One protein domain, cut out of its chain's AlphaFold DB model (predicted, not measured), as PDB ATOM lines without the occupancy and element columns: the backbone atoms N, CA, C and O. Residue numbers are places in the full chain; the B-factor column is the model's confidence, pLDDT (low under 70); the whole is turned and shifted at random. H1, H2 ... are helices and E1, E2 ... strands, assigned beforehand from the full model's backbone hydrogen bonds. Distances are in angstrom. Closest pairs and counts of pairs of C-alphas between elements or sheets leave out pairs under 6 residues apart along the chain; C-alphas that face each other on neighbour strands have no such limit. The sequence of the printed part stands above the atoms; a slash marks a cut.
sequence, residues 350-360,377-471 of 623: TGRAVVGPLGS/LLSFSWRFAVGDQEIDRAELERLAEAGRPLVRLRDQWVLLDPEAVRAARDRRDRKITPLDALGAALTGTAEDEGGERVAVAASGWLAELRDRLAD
ATOM      1  N   THR A 350     367.952 306.097 284.055       75.56
ATOM      2  CA  THR A 350     369.104 305.927 284.933       75.56
ATOM      3  C   THR A 350     370.255 306.760 284.395       75.56
ATOM      4  O   THR A 350     370.488 306.825 283.189       75.56
ATOM      5  N   GLY A 351     370.955 307.444 285.296       73.25
ATOM      6  CA  GLY A 351     372.176 308.173 284.984       73.25
ATOM      7  C   GLY A 351     373.365 307.461 285.610       73.25
ATOM      8  O   GLY A 351     373.355 307.190 286.811       73.25
ATOM      9  N   ARG A 352     374.397 307.184 284.813       77.75
ATOM     10  CA  ARG A 352     375.697 306.719 285.298       77.75
ATOM     11  C   ARG A 352     376.758 307.742 284.946       77.75
ATOM     12  O   ARG A 352     376.820 308.227 283.819       77.75
ATOM     13  N   ALA A 353     377.634 308.028 285.891       79.06
ATOM     14  CA  ALA A 353     378.801 308.841 285.621       79.06
ATOM     15  C   ALA A 353     379.933 307.989 285.043       79.06
ATOM     16  O   ALA A 353     380.206 306.879 285.502       79.06
ATOM     17  N   VAL A 354     380.616 308.520 284.039       82.12
ATOM     18  CA  VAL A 354     381.854 307.966 283.506       82.12
ATOM     19  C   VAL A 354     382.978 308.925 283.845       82.12
ATOM     20  O   VAL A 354     382.941 310.095 283.468       82.12
ATOM     21  N   VAL A 355     383.974 308.423 284.567       82.00
ATOM     22  CA  VAL A 355     385.152 309.194 284.955       82.00
ATOM     23  C   VAL A 355     386.341 308.737 284.128       82.00
ATOM     24  O   VAL A 355     386.624 307.540 284.016       82.00
ATOM     25  N   GLY A 356     387.032 309.690 283.515       75.81
ATOM     26  CA  GLY A 356     388.170 309.395 282.656       75.81
ATOM     27  C   GLY A 356     388.850 310.636 282.091       75.81
ATOM     28  O   GLY A 356     388.446 311.766 282.388       75.81
ATOM     29  N   PRO A 357     389.909 310.441 281.294       68.44
ATOM     30  CA  PRO A 357     390.683 311.530 280.708       68.44
ATOM     31  C   PRO A 357     389.812 312.453 279.853       68.44
ATOM     32  O   PRO A 357     388.919 311.995 279.141       68.44
ATOM     33  N   LEU A 358     390.084 313.757 279.909       60.47
ATOM     34  CA  LEU A 358     389.434 314.733 279.035       60.47
ATOM     35  C   LEU A 358     389.769 314.413 277.568       60.47
ATOM     36  O   LEU A 358     390.927 314.485 277.169       60.47
ATOM     37  N   GLY A 359     388.750 314.097 276.763       54.25
ATOM     38  CA  GLY A 359     388.861 314.069 275.300       54.25
ATOM     39  C   GLY A 359     389.280 312.754 274.631       54.25
ATOM     40  O   GLY A 359     389.554 312.785 273.438       54.25
ATOM     41  N   SER A 360     389.303 311.602 275.310       44.72
ATOM     42  CA  SER A 360     389.563 310.317 274.633       44.72
ATOM     43  C   SER A 360     388.275 309.532 274.365       44.72
ATOM     44  O   SER A 360     387.966 308.564 275.058       44.72
ATOM     45  N   LEU A 377     393.871 316.983 284.970       58.94
ATOM     46  CA  LEU A 377     392.420 317.177 285.033       58.94
ATOM     47  C   LEU A 377     391.692 315.971 284.425       58.94
ATOM     48  O   LEU A 377     391.847 315.673 283.240       58.94
ATOM     49  N   LEU A 378     390.864 315.305 285.231       73.38
ATOM     50  CA  LEU A 378     389.951 314.260 284.774       73.38
ATOM     51  C   LEU A 378     388.542 314.829 284.582       73.38
ATOM     52  O   LEU A 378     388.152 315.829 285.192       73.38
ATOM     53  N   SER A 379     387.781 314.188 283.701       75.44
ATOM     54  CA  SER A 379     386.395 314.537 283.416       75.44
ATOM     55  C   SER A 379     385.442 313.553 284.072       75.44
ATOM     56  O   SER A 379     385.669 312.344 284.063       75.44
ATOM     57  N   PHE A 380     384.367 314.096 284.623       76.94
ATOM     58  CA  PHE A 380     383.198 313.384 285.103       76.94
ATOM     59  C   PHE A 380     382.074 313.658 284.102       76.94
ATOM     60  O   PHE A 380     381.528 314.762 284.075       76.94
ATOM     61  N   SER A 381     381.782 312.681 283.243       78.69
ATOM     62  CA  SER A 381     380.830 312.808 282.133       78.69
ATOM     63  C   SER A 381     379.590 311.958 282.382       78.69
ATOM     64  O   SER A 381     379.711 310.785 282.738       78.69
ATOM     65  N   TRP A 382     378.398 312.509 282.175       80.12
ATOM     66  CA  TRP A 382     377.160 311.752 282.373       80.12
ATOM     67  C   TRP A 382     376.789 310.908 281.151       80.12
ATOM     68  O   TRP A 382     376.811 311.377 280.014       80.12
ATOM     69  N   ARG A 383     376.412 309.655 281.406       82.06
ATOM     70  CA  ARG A 383     375.766 308.744 280.456       82.06
ATOM     71  C   ARG A 383     374.372 308.415 280.978       82.06
ATOM     72  O   ARG A 383     374.212 308.157 282.171       82.06
ATOM     73  N   PHE A 384     373.382 308.409 280.095       83.06
ATOM     74  CA  PHE A 384     371.992 308.147 280.455       83.06
ATOM     75  C   PHE A 384     371.475 306.917 279.721       83.06
ATOM     76  O   PHE A 384     371.832 306.670 278.569       83.06
ATOM     77  N   ALA A 385     370.630 306.149 280.397       81.94
ATOM     78  CA  ALA A 385     369.978 304.984 279.830       81.94
ATOM     79  C   ALA A 385     368.510 304.912 280.257       81.94
ATOM     80  O   ALA A 385     368.156 305.285 281.378       81.94
ATOM     81  N   VAL A 386     367.660 304.398 279.369       79.69
ATOM     82  CA  VAL A 386     366.246 304.112 279.634       79.69
ATOM     83  C   VAL A 386     366.053 302.596 279.667       79.69
ATOM     84  O   VAL A 386     366.022 301.920 278.635       79.69
ATOM     85  N   GLY A 387     365.958 302.035 280.875       76.62
ATOM     86  CA  GLY A 387     366.169 300.597 281.071       76.62
ATOM     87  C   GLY A 387     367.595 300.209 280.663       76.62
ATOM     88  O   GLY A 387     368.546 300.812 281.148       76.62
ATOM     89  N   ASP A 388     367.737 299.257 279.741       72.12
ATOM     90  CA  ASP A 388     369.046 298.764 279.275       72.12
ATOM     91  C   ASP A 388     369.592 299.498 278.033       72.12
ATOM     92  O   ASP A 388     370.614 299.104 277.472       72.12
ATOM     93  N   GLN A 389     368.902 300.536 277.553       76.81
ATOM     94  CA  GLN A 389     369.260 301.230 276.313       76.81
ATOM     95  C   GLN A 389     369.915 302.579 276.603       76.81
ATOM     96  O   GLN A 389     369.280 303.451 277.195       76.81
ATOM     97  N   GLU A 390     371.157 302.772 276.148       81.06
ATOM     98  CA  GLU A 390     371.821 304.080 276.198       81.06
ATOM     99  C   GLU A 390     371.158 305.075 275.234       81.06
ATOM    100  O   GLU A 390     370.909 304.761 274.060       81.06
ATOM    101  N   ILE A 391     370.910 306.281 275.750       83.69
ATOM    102  CA  ILE A 391     370.383 307.429 275.011       83.69
ATOM    103  C   ILE A 391     371.420 308.553 275.003       83.69
ATOM    104  O   ILE A 391     372.155 308.753 275.978       83.69
ATOM    105  N   ASP A 392     371.505 309.275 273.890       83.31
ATOM    106  CA  ASP A 392     372.405 310.421 273.775       83.31
ATOM    107  C   ASP A 392     371.771 311.709 274.330       83.31
ATOM    108  O   ASP A 392     370.619 311.745 274.771       83.31
ATOM    109  N   ARG A 393     372.553 312.795 274.350       81.12
ATOM    110  CA  ARG A 393     372.113 314.068 274.938       81.12
ATOM    111  C   ARG A 393     371.045 314.771 274.098       81.12
ATOM    112  O   ARG A 393     370.207 315.450 274.675       81.12
ATOM    113  N   ALA A 394     371.046 314.573 272.780       81.50
ATOM    114  CA  ALA A 394     370.043 315.141 271.881       81.50
ATOM    115  C   ALA A 394     368.706 314.383 271.978       81.50
ATOM    116  O   ALA A 394     367.632 314.972 271.902       81.50
ATOM    117  N   GLU A 395     368.751 313.067 272.173       81.88
ATOM    118  CA  GLU A 395     367.599 312.222 272.481       81.88
ATOM    119  C   GLU A 395     367.011 312.595 273.848       81.88
ATOM    120  O   GLU A 395     365.806 312.818 273.943       81.88
ATOM    121  N   LEU A 396     367.849 312.783 274.875       83.75
ATOM    122  CA  LEU A 396     367.407 313.261 276.189       83.75
ATOM    123  C   LEU A 396     366.779 314.665 276.131       83.75
ATOM    124  O   LEU A 396     365.782 314.915 276.807       83.75
ATOM    125  N   GLU A 397     367.333 315.568 275.320       83.06
ATOM    126  CA  GLU A 397     366.789 316.914 275.109       83.06
ATOM    127  C   GLU A 397     365.403 316.864 274.456       83.06
ATOM    128  O   GLU A 397     364.463 317.441 274.999       83.06
ATOM    129  N   ARG A 398     365.228 316.065 273.393       82.25
ATOM    130  CA  ARG A 398     363.913 315.841 272.762       82.25
ATOM    131  C   ARG A 398     362.879 315.274 273.738       82.25
ATOM    132  O   ARG A 398     361.725 315.697 273.723       82.25
ATOM    133  N   LEU A 399     363.278 314.334 274.600       83.81
ATOM    134  CA  LEU A 399     362.393 313.772 275.628       83.81
ATOM    135  C   LEU A 399     361.988 314.823 276.672       83.81
ATOM    136  O   LEU A 399     360.827 314.882 277.074       83.81
ATOM    137  N   ALA A 400     362.933 315.664 277.098       83.00
ATOM    138  CA  ALA A 400     362.677 316.727 278.063       83.00
ATOM    139  C   ALA A 400     361.775 317.834 277.491       83.00
ATOM    140  O   ALA A 400     360.928 318.353 278.215       83.00
ATOM    141  N   GLU A 401     361.954 318.191 276.215       82.56
ATOM    142  CA  GLU A 401     361.126 319.179 275.509       82.56
ATOM    143  C   GLU A 401     359.696 318.689 275.281       82.56
ATOM    144  O   GLU A 401     358.758 319.473 275.409       82.56
ATOM    145  N   ALA A 402     359.514 317.396 274.988       80.00
ATOM    146  CA  ALA A 402     358.188 316.817 274.806       80.00
ATOM    147  C   ALA A 402     357.341 316.896 276.087       80.00
ATOM    148  O   ALA A 402     356.133 317.095 276.004       80.00
ATOM    149  N   GLY A 403     357.956 316.716 277.264       74.38
ATOM    150  CA  GLY A 403     357.297 316.868 278.568       74.38
ATOM    151  C   GLY A 403     356.183 315.853 278.873       74.38
ATOM    152  O   GLY A 403     355.532 315.971 279.907       74.38
ATOM    153  N   ARG A 404     355.965 314.856 278.004       79.62
ATOM    154  CA  ARG A 404     354.920 313.832 278.149       79.62
ATOM    155  C   ARG A 404     355.489 312.544 278.754       79.62
ATOM    156  O   ARG A 404     356.610 312.163 278.413       79.62
ATOM    157  N   PRO A 405     354.727 311.840 279.608       79.50
ATOM    158  CA  PRO A 405     355.211 310.630 280.266       79.50
ATOM    159  C   PRO A 405     355.296 309.421 279.325       79.50
ATOM    160  O   PRO A 405     356.181 308.587 279.489       79.50
ATOM    161  N   LEU A 406     354.406 309.305 278.332       81.19
ATOM    162  CA  LEU A 406     354.427 308.209 277.359       81.19
ATOM    163  C   LEU A 406     355.201 308.615 276.101       81.19
ATOM    164  O   LEU A 406     354.756 309.470 275.333       81.19
ATOM    165  N   VAL A 407     356.330 307.952 275.857       76.94
ATOM    166  CA  VAL A 407     357.199 308.212 274.703       76.94
ATOM    167  C   VAL A 407     357.482 306.933 273.920       76.94
ATOM    168  O   VAL A 407     357.556 305.842 274.489       76.94
ATOM    169  N   ARG A 408     357.645 307.061 272.599       72.81
ATOM    170  CA  ARG A 408     358.085 305.962 271.735       72.81
ATOM    171  C   ARG A 408     359.599 306.039 271.563       72.81
ATOM    172  O   ARG A 408     360.103 306.984 270.966       72.81
ATOM    173  N   LEU A 409     360.313 305.039 272.072       70.94
ATOM    174  CA  LEU A 409     361.761 304.893 271.931       70.94
ATOM    175  C   LEU A 409     362.062 303.635 271.119       70.94
ATOM    176  O   LEU A 409     361.740 302.536 271.563       70.94
ATOM    177  N   ARG A 410     362.669 303.805 269.933       71.25
ATOM    178  CA  ARG A 410     363.150 302.714 269.056       71.25
ATOM    179  C   ARG A 410     362.133 301.564 268.932       71.25
ATOM    180  O   ARG A 410     362.424 300.420 269.272       71.25
ATOM    181  N   ASP A 411     360.917 301.910 268.503       65.94
ATOM    182  CA  ASP A 411     359.765 301.007 268.320       65.94
ATOM    183  C   ASP A 411     359.124 300.409 269.582       65.94
ATOM    184  O   ASP A 411     358.311 299.489 269.489       65.94
ATOM    185  N   GLN A 412     359.413 300.955 270.766       72.06
ATOM    186  CA  GLN A 412     358.778 300.540 272.020       72.06
ATOM    187  C   GLN A 412     358.144 301.723 272.755       72.06
ATOM    188  O   GLN A 412     358.743 302.791 272.881       72.06
ATOM    189  N   TRP A 413     356.928 301.523 273.267       76.12
ATOM    190  CA  TRP A 413     356.272 302.472 274.165       76.12
ATOM    191  C   TRP A 413     356.860 302.362 275.567       76.12
ATOM    192  O   TRP A 413     356.913 301.274 276.143       76.12
ATOM    193  N   VAL A 414     357.292 303.495 276.113       78.88
ATOM    194  CA  VAL A 414     357.911 303.577 277.433       78.88
ATOM    195  C   VAL A 414     357.277 304.713 278.231       78.88
ATOM    196  O   VAL A 414     357.128 305.827 277.731       78.88
ATOM    197  N   LEU A 415     356.922 304.425 279.483       79.69
ATOM    198  CA  LEU A 415     356.533 305.409 280.486       79.69
ATOM    199  C   LEU A 415     357.777 305.910 281.219       79.69
ATOM    200  O   LEU A 415     358.469 305.119 281.865       79.69
ATOM    201  N   LEU A 416     358.027 307.212 281.127       82.19
ATOM    202  CA  LEU A 416     359.101 307.926 281.803       82.19
ATOM    203  C   LEU A 416     358.523 309.018 282.703       82.19
ATOM    204  O   LEU A 416     357.534 309.656 282.362       82.19
ATOM    205  N   ASP A 417     359.173 309.258 283.839       81.62
ATOM    206  CA  ASP A 417     358.876 310.404 284.698       81.62
ATOM    207  C   ASP A 417     359.471 311.688 284.070       81.62
ATOM    208  O   ASP A 417     360.701 311.792 283.962       81.62
ATOM    209  N   PRO A 418     358.648 312.677 283.659       81.12
ATOM    210  CA  PRO A 418     359.138 313.914 283.051       81.12
ATOM    211  C   PRO A 418     360.028 314.753 283.979       81.12
ATOM    212  O   PRO A 418     360.864 315.525 283.502       81.12
ATOM    213  N   GLU A 419     359.872 314.654 285.303       80.25
ATOM    214  CA  GLU A 419     360.786 315.300 286.253       80.25
ATOM    215  C   GLU A 419     362.154 314.623 286.246       80.25
ATOM    216  O   GLU A 419     363.172 315.311 286.172       80.25
ATOM    217  N   ALA A 420     362.192 313.289 286.229       79.31
ATOM    218  CA  ALA A 420     363.441 312.536 286.151       79.31
ATOM    219  C   ALA A 420     364.200 312.802 284.839       79.31
ATOM    220  O   ALA A 420     365.424 312.948 284.853       79.31
ATOM    221  N   VAL A 421     363.489 312.919 283.710       83.31
ATOM    222  CA  VAL A 421     364.079 313.278 282.405       83.31
ATOM    223  C   VAL A 421     364.676 314.691 282.441       83.31
ATOM    224  O   VAL A 421     365.813 314.891 282.010       83.31
ATOM    225  N   ARG A 422     363.952 315.673 282.998       82.38
ATOM    226  CA  ARG A 422     364.452 317.053 283.149       82.38
ATOM    227  C   ARG A 422     365.660 317.126 284.082       82.38
ATOM    228  O   ARG A 422     366.660 317.741 283.726       82.38
ATOM    229  N   ALA A 423     365.609 316.436 285.221       80.50
ATOM    230  CA  ALA A 423     366.730 316.353 286.151       80.50
ATOM    231  C   ALA A 423     367.965 315.712 285.495       80.50
ATOM    232  O   ALA A 423     369.080 316.203 285.662       80.50
ATOM    233  N   ALA A 424     367.775 314.653 284.703       81.62
ATOM    234  CA  ALA A 424     368.845 314.042 283.922       81.62
ATOM    235  C   ALA A 424     369.442 315.024 282.899       81.62
ATOM    236  O   ALA A 424     370.662 315.128 282.803       81.62
ATOM    237  N   ARG A 425     368.611 315.790 282.179       82.88
ATOM    238  CA  ARG A 425     369.071 316.812 281.220       82.88
ATOM    239  C   ARG A 425     369.922 317.891 281.892       82.88
ATOM    240  O   ARG A 425     370.937 318.308 281.336       82.88
ATOM    241  N   ASP A 426     369.515 318.336 283.077       82.38
ATOM    242  CA  ASP A 426     370.160 319.446 283.781       82.38
ATOM    243  C   ASP A 426     371.503 319.053 284.420       82.38
ATOM    244  O   ASP A 426     372.327 319.924 284.713       82.38
ATOM    245  N   ARG A 427     371.779 317.749 284.575       81.06
ATOM    246  CA  ARG A 427     373.087 317.247 285.015       81.06
ATOM    247  C   ARG A 427     374.154 317.597 283.982       81.06
ATOM    248  O   ARG A 427     374.061 317.217 282.815       81.06
ATOM    249  N   ARG A 428     375.200 318.302 284.420       76.94
ATOM    250  CA  ARG A 428     376.323 318.733 283.575       76.94
ATOM    251  C   ARG A 428     377.580 317.922 283.837       76.94
ATOM    252  O   ARG A 428     377.790 317.386 284.923       76.94
ATOM    253  N   ASP A 429     378.416 317.850 282.807       81.38
ATOM    254  CA  ASP A 429     379.749 317.272 282.926       81.38
ATOM    255  C   ASP A 429     380.638 318.249 283.697       81.38
ATOM    256  O   ASP A 429     380.529 319.469 283.531       81.38
ATOM    257  N   ARG A 430     381.526 317.724 284.540       78.12
ATOM    258  CA  ARG A 430     382.404 318.549 285.378       78.12
ATOM    259  C   ARG A 430     383.826 318.021 285.409       78.12
ATOM    260  O   ARG A 430     384.095 316.863 285.095       78.12
ATOM    261  N   LYS A 431     384.750 318.890 285.812       79.19
ATOM    262  CA  LYS A 431     386.127 318.498 286.116       79.19
ATOM    263  C   LYS A 431     386.188 317.990 287.550       79.19
ATOM    264  O   LYS A 431     385.570 318.575 288.433       79.19
ATOM    265  N   ILE A 432     386.929 316.913 287.760       78.88
ATOM    266  CA  ILE A 432     387.120 316.287 289.068       78.88
ATOM    267  C   ILE A 432     388.618 316.128 289.330       78.88
ATOM    268  O   ILE A 432     389.404 315.972 288.389       78.88
ATOM    269  N   THR A 433     389.024 316.209 290.599       78.69
ATOM    270  CA  THR A 433     390.430 316.002 290.962       78.69
ATOM    271  C   THR A 433     390.826 314.537 290.721       78.69
ATOM    272  O   THR A 433     389.968 313.651 290.794       78.69
ATOM    273  N   PRO A 434     392.112 314.237 290.460       75.62
ATOM    274  CA  PRO A 434     392.586 312.858 290.342       75.62
ATOM    275  C   PRO A 434     392.238 311.975 291.539       75.62
ATOM    276  O   PRO A 434     391.900 310.807 291.361       75.62
ATOM    277  N   LEU A 435     392.296 312.533 292.753       76.12
ATOM    278  CA  LEU A 435     392.034 311.785 293.976       76.12
ATOM    279  C   LEU A 435     390.553 311.421 294.105       76.12
ATOM    280  O   LEU A 435     390.235 310.262 294.365       76.12
ATOM    281  N   ASP A 436     389.654 312.373 293.849       80.12
ATOM    282  CA  ASP A 436     388.211 312.120 293.895       80.12
ATOM    283  C   ASP A 436     387.782 311.164 292.771       80.12
ATOM    284  O   ASP A 436     386.949 310.282 292.977       80.12
ATOM    285  N   ALA A 437     388.392 311.286 291.588       81.94
ATOM    286  CA  ALA A 437     388.179 310.377 290.467       81.94
ATOM    287  C   ALA A 437     388.617 308.943 290.783       81.94
ATOM    288  O   ALA A 437     387.891 307.996 290.482       81.94
ATOM    289  N   LEU A 438     389.793 308.781 291.397       80.12
ATOM    290  CA  LEU A 438     390.291 307.482 291.834       80.12
ATOM    291  C   LEU A 438     389.404 306.898 292.937       80.12
ATOM    292  O   LEU A 438     389.053 305.722 292.866       80.12
ATOM    293  N   GLY A 439     388.987 307.719 293.905       83.44
ATOM    294  CA  GLY A 439     388.029 307.330 294.937       83.44
ATOM    295  C   GLY A 439     386.735 306.798 294.324       83.44
ATOM    296  O   GLY A 439     386.361 305.659 294.585       83.44
ATOM    297  N   ALA A 440     386.121 307.569 293.425       85.75
ATOM    298  CA  ALA A 440     384.899 307.193 292.720       85.75
ATOM    299  C   ALA A 440     385.056 305.924 291.861       85.75
ATOM    300  O   ALA A 440     384.153 305.090 291.792       85.75
ATOM    301  N   ALA A 441     386.210 305.756 291.209       87.00
ATOM    302  CA  ALA A 441     386.524 304.574 290.412       87.00
ATOM    303  C   ALA A 441     386.672 303.306 291.267       87.00
ATOM    304  O   ALA A 441     386.238 302.235 290.838       87.00
ATOM    305  N   LEU A 442     387.283 303.418 292.451       84.56
ATOM    306  CA  LEU A 442     387.503 302.303 293.376       84.56
ATOM    307  C   LEU A 442     386.229 301.915 294.135       84.56
ATOM    308  O   LEU A 442     385.990 300.730 294.348       84.56
ATOM    309  N   THR A 443     385.399 302.885 294.525       86.56
ATOM    310  CA  THR A 443     384.122 302.631 295.216       86.56
ATOM    311  C   THR A 443     382.988 302.265 294.256       86.56
ATOM    312  O   THR A 443     381.957 301.756 294.693       86.56
ATOM    313  N   GLY A 444     383.134 302.577 292.963       86.25
ATOM    314  CA  GLY A 444     382.073 302.456 291.961       86.25
ATOM    315  C   GLY A 444     380.915 303.438 292.167       86.25
ATOM    316  O   GLY A 444     379.875 303.299 291.520       86.25
ATOM    317  N   THR A 445     381.065 304.417 293.067       86.31
ATOM    318  CA  THR A 445     380.025 305.397 293.409       86.31
ATOM    319  C   THR A 445     380.618 306.774 293.704       86.31
ATOM    320  O   THR A 445     381.719 306.883 294.239       86.31
ATOM    321  N   ALA A 446     379.886 307.837 293.378       83.12
ATOM    322  CA  ALA A 446     380.243 309.213 293.729       83.12
ATOM    323  C   ALA A 446     379.006 310.003 294.149       83.12
ATOM    324  O   ALA A 446     377.889 309.627 293.802       83.12
ATOM    325  N   GLU A 447     379.213 311.100 294.867       79.69
ATOM    326  CA  GLU A 447     378.155 312.066 295.156       79.69
ATOM    327  C   GLU A 447     378.053 313.085 294.014       79.69
ATOM    328  O   GLU A 447     379.060 313.636 293.538       79.69
ATOM    329  N   ASP A 448     376.830 313.310 293.539       72.75
ATOM    330  CA  ASP A 448     376.535 314.403 292.619       72.75
ATOM    331  C   ASP A 448     376.464 315.759 293.351       72.75
ATOM    332  O   ASP A 448     376.688 315.854 294.557       72.75
ATOM    333  N   GLU A 449     376.208 316.849 292.622       67.62
ATOM    334  CA  GLU A 449     376.108 318.196 293.216       67.62
ATOM    335  C   GLU A 449     374.930 318.347 294.194       67.62
ATOM    336  O   GLU A 449     374.941 319.255 295.022       67.62
ATOM    337  N   GLY A 450     373.939 317.452 294.124       66.75
ATOM    338  CA  GLY A 450     372.807 317.383 295.045       66.75
ATOM    339  C   GLY A 450     373.049 316.478 296.258       66.75
ATOM    340  O   GLY A 450     372.152 316.348 297.090       66.75
ATOM    341  N   GLY A 451     374.228 315.855 296.373       71.25
ATOM    342  CA  GLY A 451     374.548 314.893 297.430       71.25
ATOM    343  C   GLY A 451     373.933 313.503 297.218       71.25
ATOM    344  O   GLY A 451     373.954 312.677 298.132       71.25
ATOM    345  N   GLU A 452     373.382 313.212 296.037       74.44
ATOM    346  CA  GLU A 452     372.870 311.884 295.702       74.44
ATOM    347  C   GLU A 452     374.029 310.957 295.310       74.44
ATOM    348  O   GLU A 452     374.904 311.319 294.518       74.44
ATOM    349  N   ARG A 453     374.033 309.723 295.831       80.44
ATOM    350  CA  ARG A 453     375.007 308.710 295.409       80.44
ATOM    351  C   ARG A 453     374.632 308.145 294.049       80.44
ATOM    352  O   ARG A 453     373.585 307.518 293.899       80.44
ATOM    353  N   VAL A 454     375.544 308.260 293.096       82.62
ATOM    354  CA  VAL A 454     375.377 307.748 291.737       82.62
ATOM    355  C   VAL A 454     376.429 306.712 291.386       82.62
ATOM    356  O   VAL A 454     377.558 306.753 291.875       82.62
ATOM    357  N   ALA A 455     376.052 305.771 290.523       84.12
ATOM    358  CA  ALA A 455     376.969 304.765 290.011       84.12
ATOM    359  C   ALA A 455     378.024 305.410 289.102       84.12
ATOM    360  O   ALA A 455     377.711 306.263 288.264       84.12
ATOM    361  N   VAL A 456     379.269 304.964 289.247       86.38
ATOM    362  CA  VAL A 456     380.422 305.468 288.499       86.38
ATOM    363  C   VAL A 456     381.113 304.321 287.779       86.38
ATOM    364  O   VAL A 456     381.324 303.248 288.340       86.38
ATOM    365  N   ALA A 457     381.527 304.568 286.542       85.62
ATOM    366  CA  ALA A 457     382.492 303.726 285.856       85.62
ATOM    367  C   ALA A 457     383.740 304.505 285.467       85.62
ATOM    368  O   ALA A 457     383.667 305.611 284.937       85.62
ATOM    369  N   ALA A 458     384.889 303.882 285.693       85.25
ATOM    370  CA  ALA A 458     386.156 304.368 285.183       85.25
ATOM    371  C   ALA A 458     386.305 304.034 283.692       85.25
ATOM    372  O   ALA A 458     385.798 303.012 283.224       85.25
ATOM    373  N   SER A 459     387.040 304.871 282.964       82.75
ATOM    374  CA  SER A 459     387.383 304.676 281.551       82.75
ATOM    375  C   SER A 459     388.858 304.999 281.285       82.75
ATOM    376  O   SER A 459     389.511 305.677 282.085       82.75
ATOM    377  N   GLY A 460     389.392 304.492 280.169       81.38
ATOM    378  CA  GLY A 460     390.793 304.684 279.777       81.38
ATOM    379  C   GLY A 460     391.780 304.182 280.836       81.38
ATOM    380  O   GLY A 460     391.534 303.175 281.501       81.38
ATOM    381  N   TRP A 461     392.874 304.920 281.041       76.31
ATOM    382  CA  TRP A 461     393.928 304.542 281.993       76.31
ATOM    383  C   TRP A 461     393.437 304.436 283.448       76.31
ATOM    384  O   TRP A 461     394.003 303.676 284.230       76.31
ATOM    385  N   LEU A 462     392.374 305.159 283.827       80.94
ATOM    386  CA  LEU A 462     391.819 305.092 285.183       80.94
ATOM    387  C   LEU A 462     391.155 303.734 285.448       80.94
ATOM    388  O   LEU A 462     391.249 303.207 286.556       80.94
ATOM    389  N   ALA A 463     390.513 303.149 284.430       83.38
ATOM    390  CA  ALA A 463     389.960 301.800 284.527       83.38
ATOM    391  C   ALA A 463     391.076 300.763 284.696       83.38
ATOM    392  O   ALA A 463     390.981 299.897 285.561       83.38
ATOM    393  N   GLU A 464     392.167 300.905 283.941       80.00
ATOM    394  CA  GLU A 464     393.340 300.036 284.067       80.00
ATOM    395  C   GLU A 464     394.000 300.155 285.448       80.00
ATOM    396  O   GLU A 464     394.365 299.144 286.050       80.00
ATOM    397  N   LEU A 465     394.128 301.375 285.982       80.31
ATOM    398  CA  LEU A 465     394.651 301.601 287.329       80.31
ATOM    399  C   LEU A 465     393.753 300.955 288.389       80.31
ATOM    400  O   LEU A 465     394.259 300.236 289.250       80.31
ATOM    401  N   ARG A 466     392.433 301.160 288.303       85.25
ATOM    402  CA  ARG A 466     391.456 300.507 289.185       85.25
ATOM    403  C   ARG A 466     391.628 298.991 289.147       85.25
ATOM    404  O   ARG A 466     391.734 298.375 290.200       85.25
ATOM    405  N   ASP A 467     391.705 298.396 287.961       82.44
ATOM    406  CA  ASP A 467     391.822 296.942 287.811       82.44
ATOM    407  C   ASP A 467     393.143 296.406 288.384       82.44
ATOM    408  O   ASP A 467     393.179 295.319 288.958       82.44
ATOM    409  N   ARG A 468     394.235 297.177 288.282       77.44
ATOM    410  CA  ARG A 468     395.534 296.839 288.891       77.44
ATOM    411  C   ARG A 468     395.535 296.931 290.419       77.44
ATOM    412  O   ARG A 468     396.333 296.237 291.053       77.44
ATOM    413  N   LEU A 469     394.703 297.802 290.991       80.69
ATOM    414  CA  LEU A 469     394.553 297.984 292.437       80.69
ATOM    415  C   LEU A 469     393.558 296.991 293.049       80.69
ATOM    416  O   LEU A 469     393.794 296.503 294.151       80.69
ATOM    417  N   ALA A 470     392.473 296.681 292.337       79.75
ATOM    418  CA  ALA A 470     391.416 295.785 292.797       79.75
ATOM    419  C   ALA A 470     391.857 294.312 292.855       79.75
ATOM    420  O   ALA A 470     391.333 293.558 293.671       79.75
ATOM    421  N   ASP A 471     392.825 293.908 292.025       75.75
ATOM    422  CA  ASP A 471     393.383 292.553 292.020       75.75
ATOM    423  C   ASP A 471     394.889 292.551 292.375       75.75
ATOM    424  O   ASP A 471     395.767 292.575 291.498       75.75
TER     425      ASP A 471
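Overview. This is residues 350 to 360 and 377 to 471 of the 623 residues of a protein of Streptomyces gilvosporeus (UniProt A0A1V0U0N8). Picture a strongly twisted sheet with the two long strands E1 and E2 in its middle and a group of parts at each end of the long axis. At one end H3 and H4 pack on one face of the sheet; toward the other end H2 is on the opposite face with H1 beside it, and the small hairpin E4 and E5 lies beyond. The printed part has 106 residues with four named helices and eight named strands, in the order E1 E2 E3 H1 E4 E5 H2 E6 H3 E7 E8 H4, and its class is mixed, helices and strands. The six-stranded sheet is branched, with E1 and E8 parallel and its other neighbour pairs antiparallel. The whole is elongated, 44 by 26 by 24 A, yet only just compact, close to loose, with a radius of gyration of the C-alphas of 15.3 A.

Arrangement. Start at E1, residues 350 to 357, and set it beside E2, residues 378 to 386: they are antiparallel, with N 352 and O 383 2.8 A apart, within hydrogen-bond range. On the other side of E2 find E3, residues 389 to 391, in a hairpin with it, N 391 to O 384 at 3.0 A, and E6, residues 430 to 432, N 380 to O 430 at 2.8 A. H1, residues 393 to 402, only grazes this sheet with residues 393 to 396. Next comes the hairpin of E4, residues 406 to 409, and E5, residues 412 to 415, with N 407 and O 414 2.9 A apart; both strands are apart from E1 and E2. H2, residues 418 to 426, touches H1 at a steep tilt of 39 degrees, opposite ways; their closest C-alphas, Ala 400 and Arg 422, are 5.4 A apart. H2 has a height over the sheet of 9.9 A. H3, residues 434 to 443, is on the opposite face, at a height of 7.7 A. E7, residues 445 to 447, and E8, residues 453 to 458, form a hairpin, N 454 to O 446 at 2.8 A, and E8 is parallel to E1, N 355 to O 457 at 2.9 A. H4, residues 461 to 470, is on the same face as H3 and touches it at a steep tilt of 50 degrees, the same way; their closest C-alphas, Leu 442 and Arg 466, are 6.0 A apart. In H1, H2, H3 and H4 every O i to N i+4 pair is within hydrogen-bond range.

Along the chain. Find C-alpha 350 at (369.104, 305.927, 284.933); from there E1 runs 22.7 A to C-alpha 357. E2 is 26.3 A long and E8 15.7 A. H1 is 14.2 A, H2 12.4 A and H3 14.1 A. H4 ends at C-alpha 470, (391.416, 295.785, 292.797), after 14.1 A.

Size, cuts and confidence. The two C-alphas farthest apart, Arg 404 and Asp 471, are 46.1 A apart. Residues 361 to 376 are not printed, and C-alphas 360 and 377 are 12.8 A apart across the cut. Of the links that are printed whole, each is tight. Look for pLDDT under 70 at residues 357 to 360, 377, 411 and 449 to 450; the mean of the printed part is 78.6.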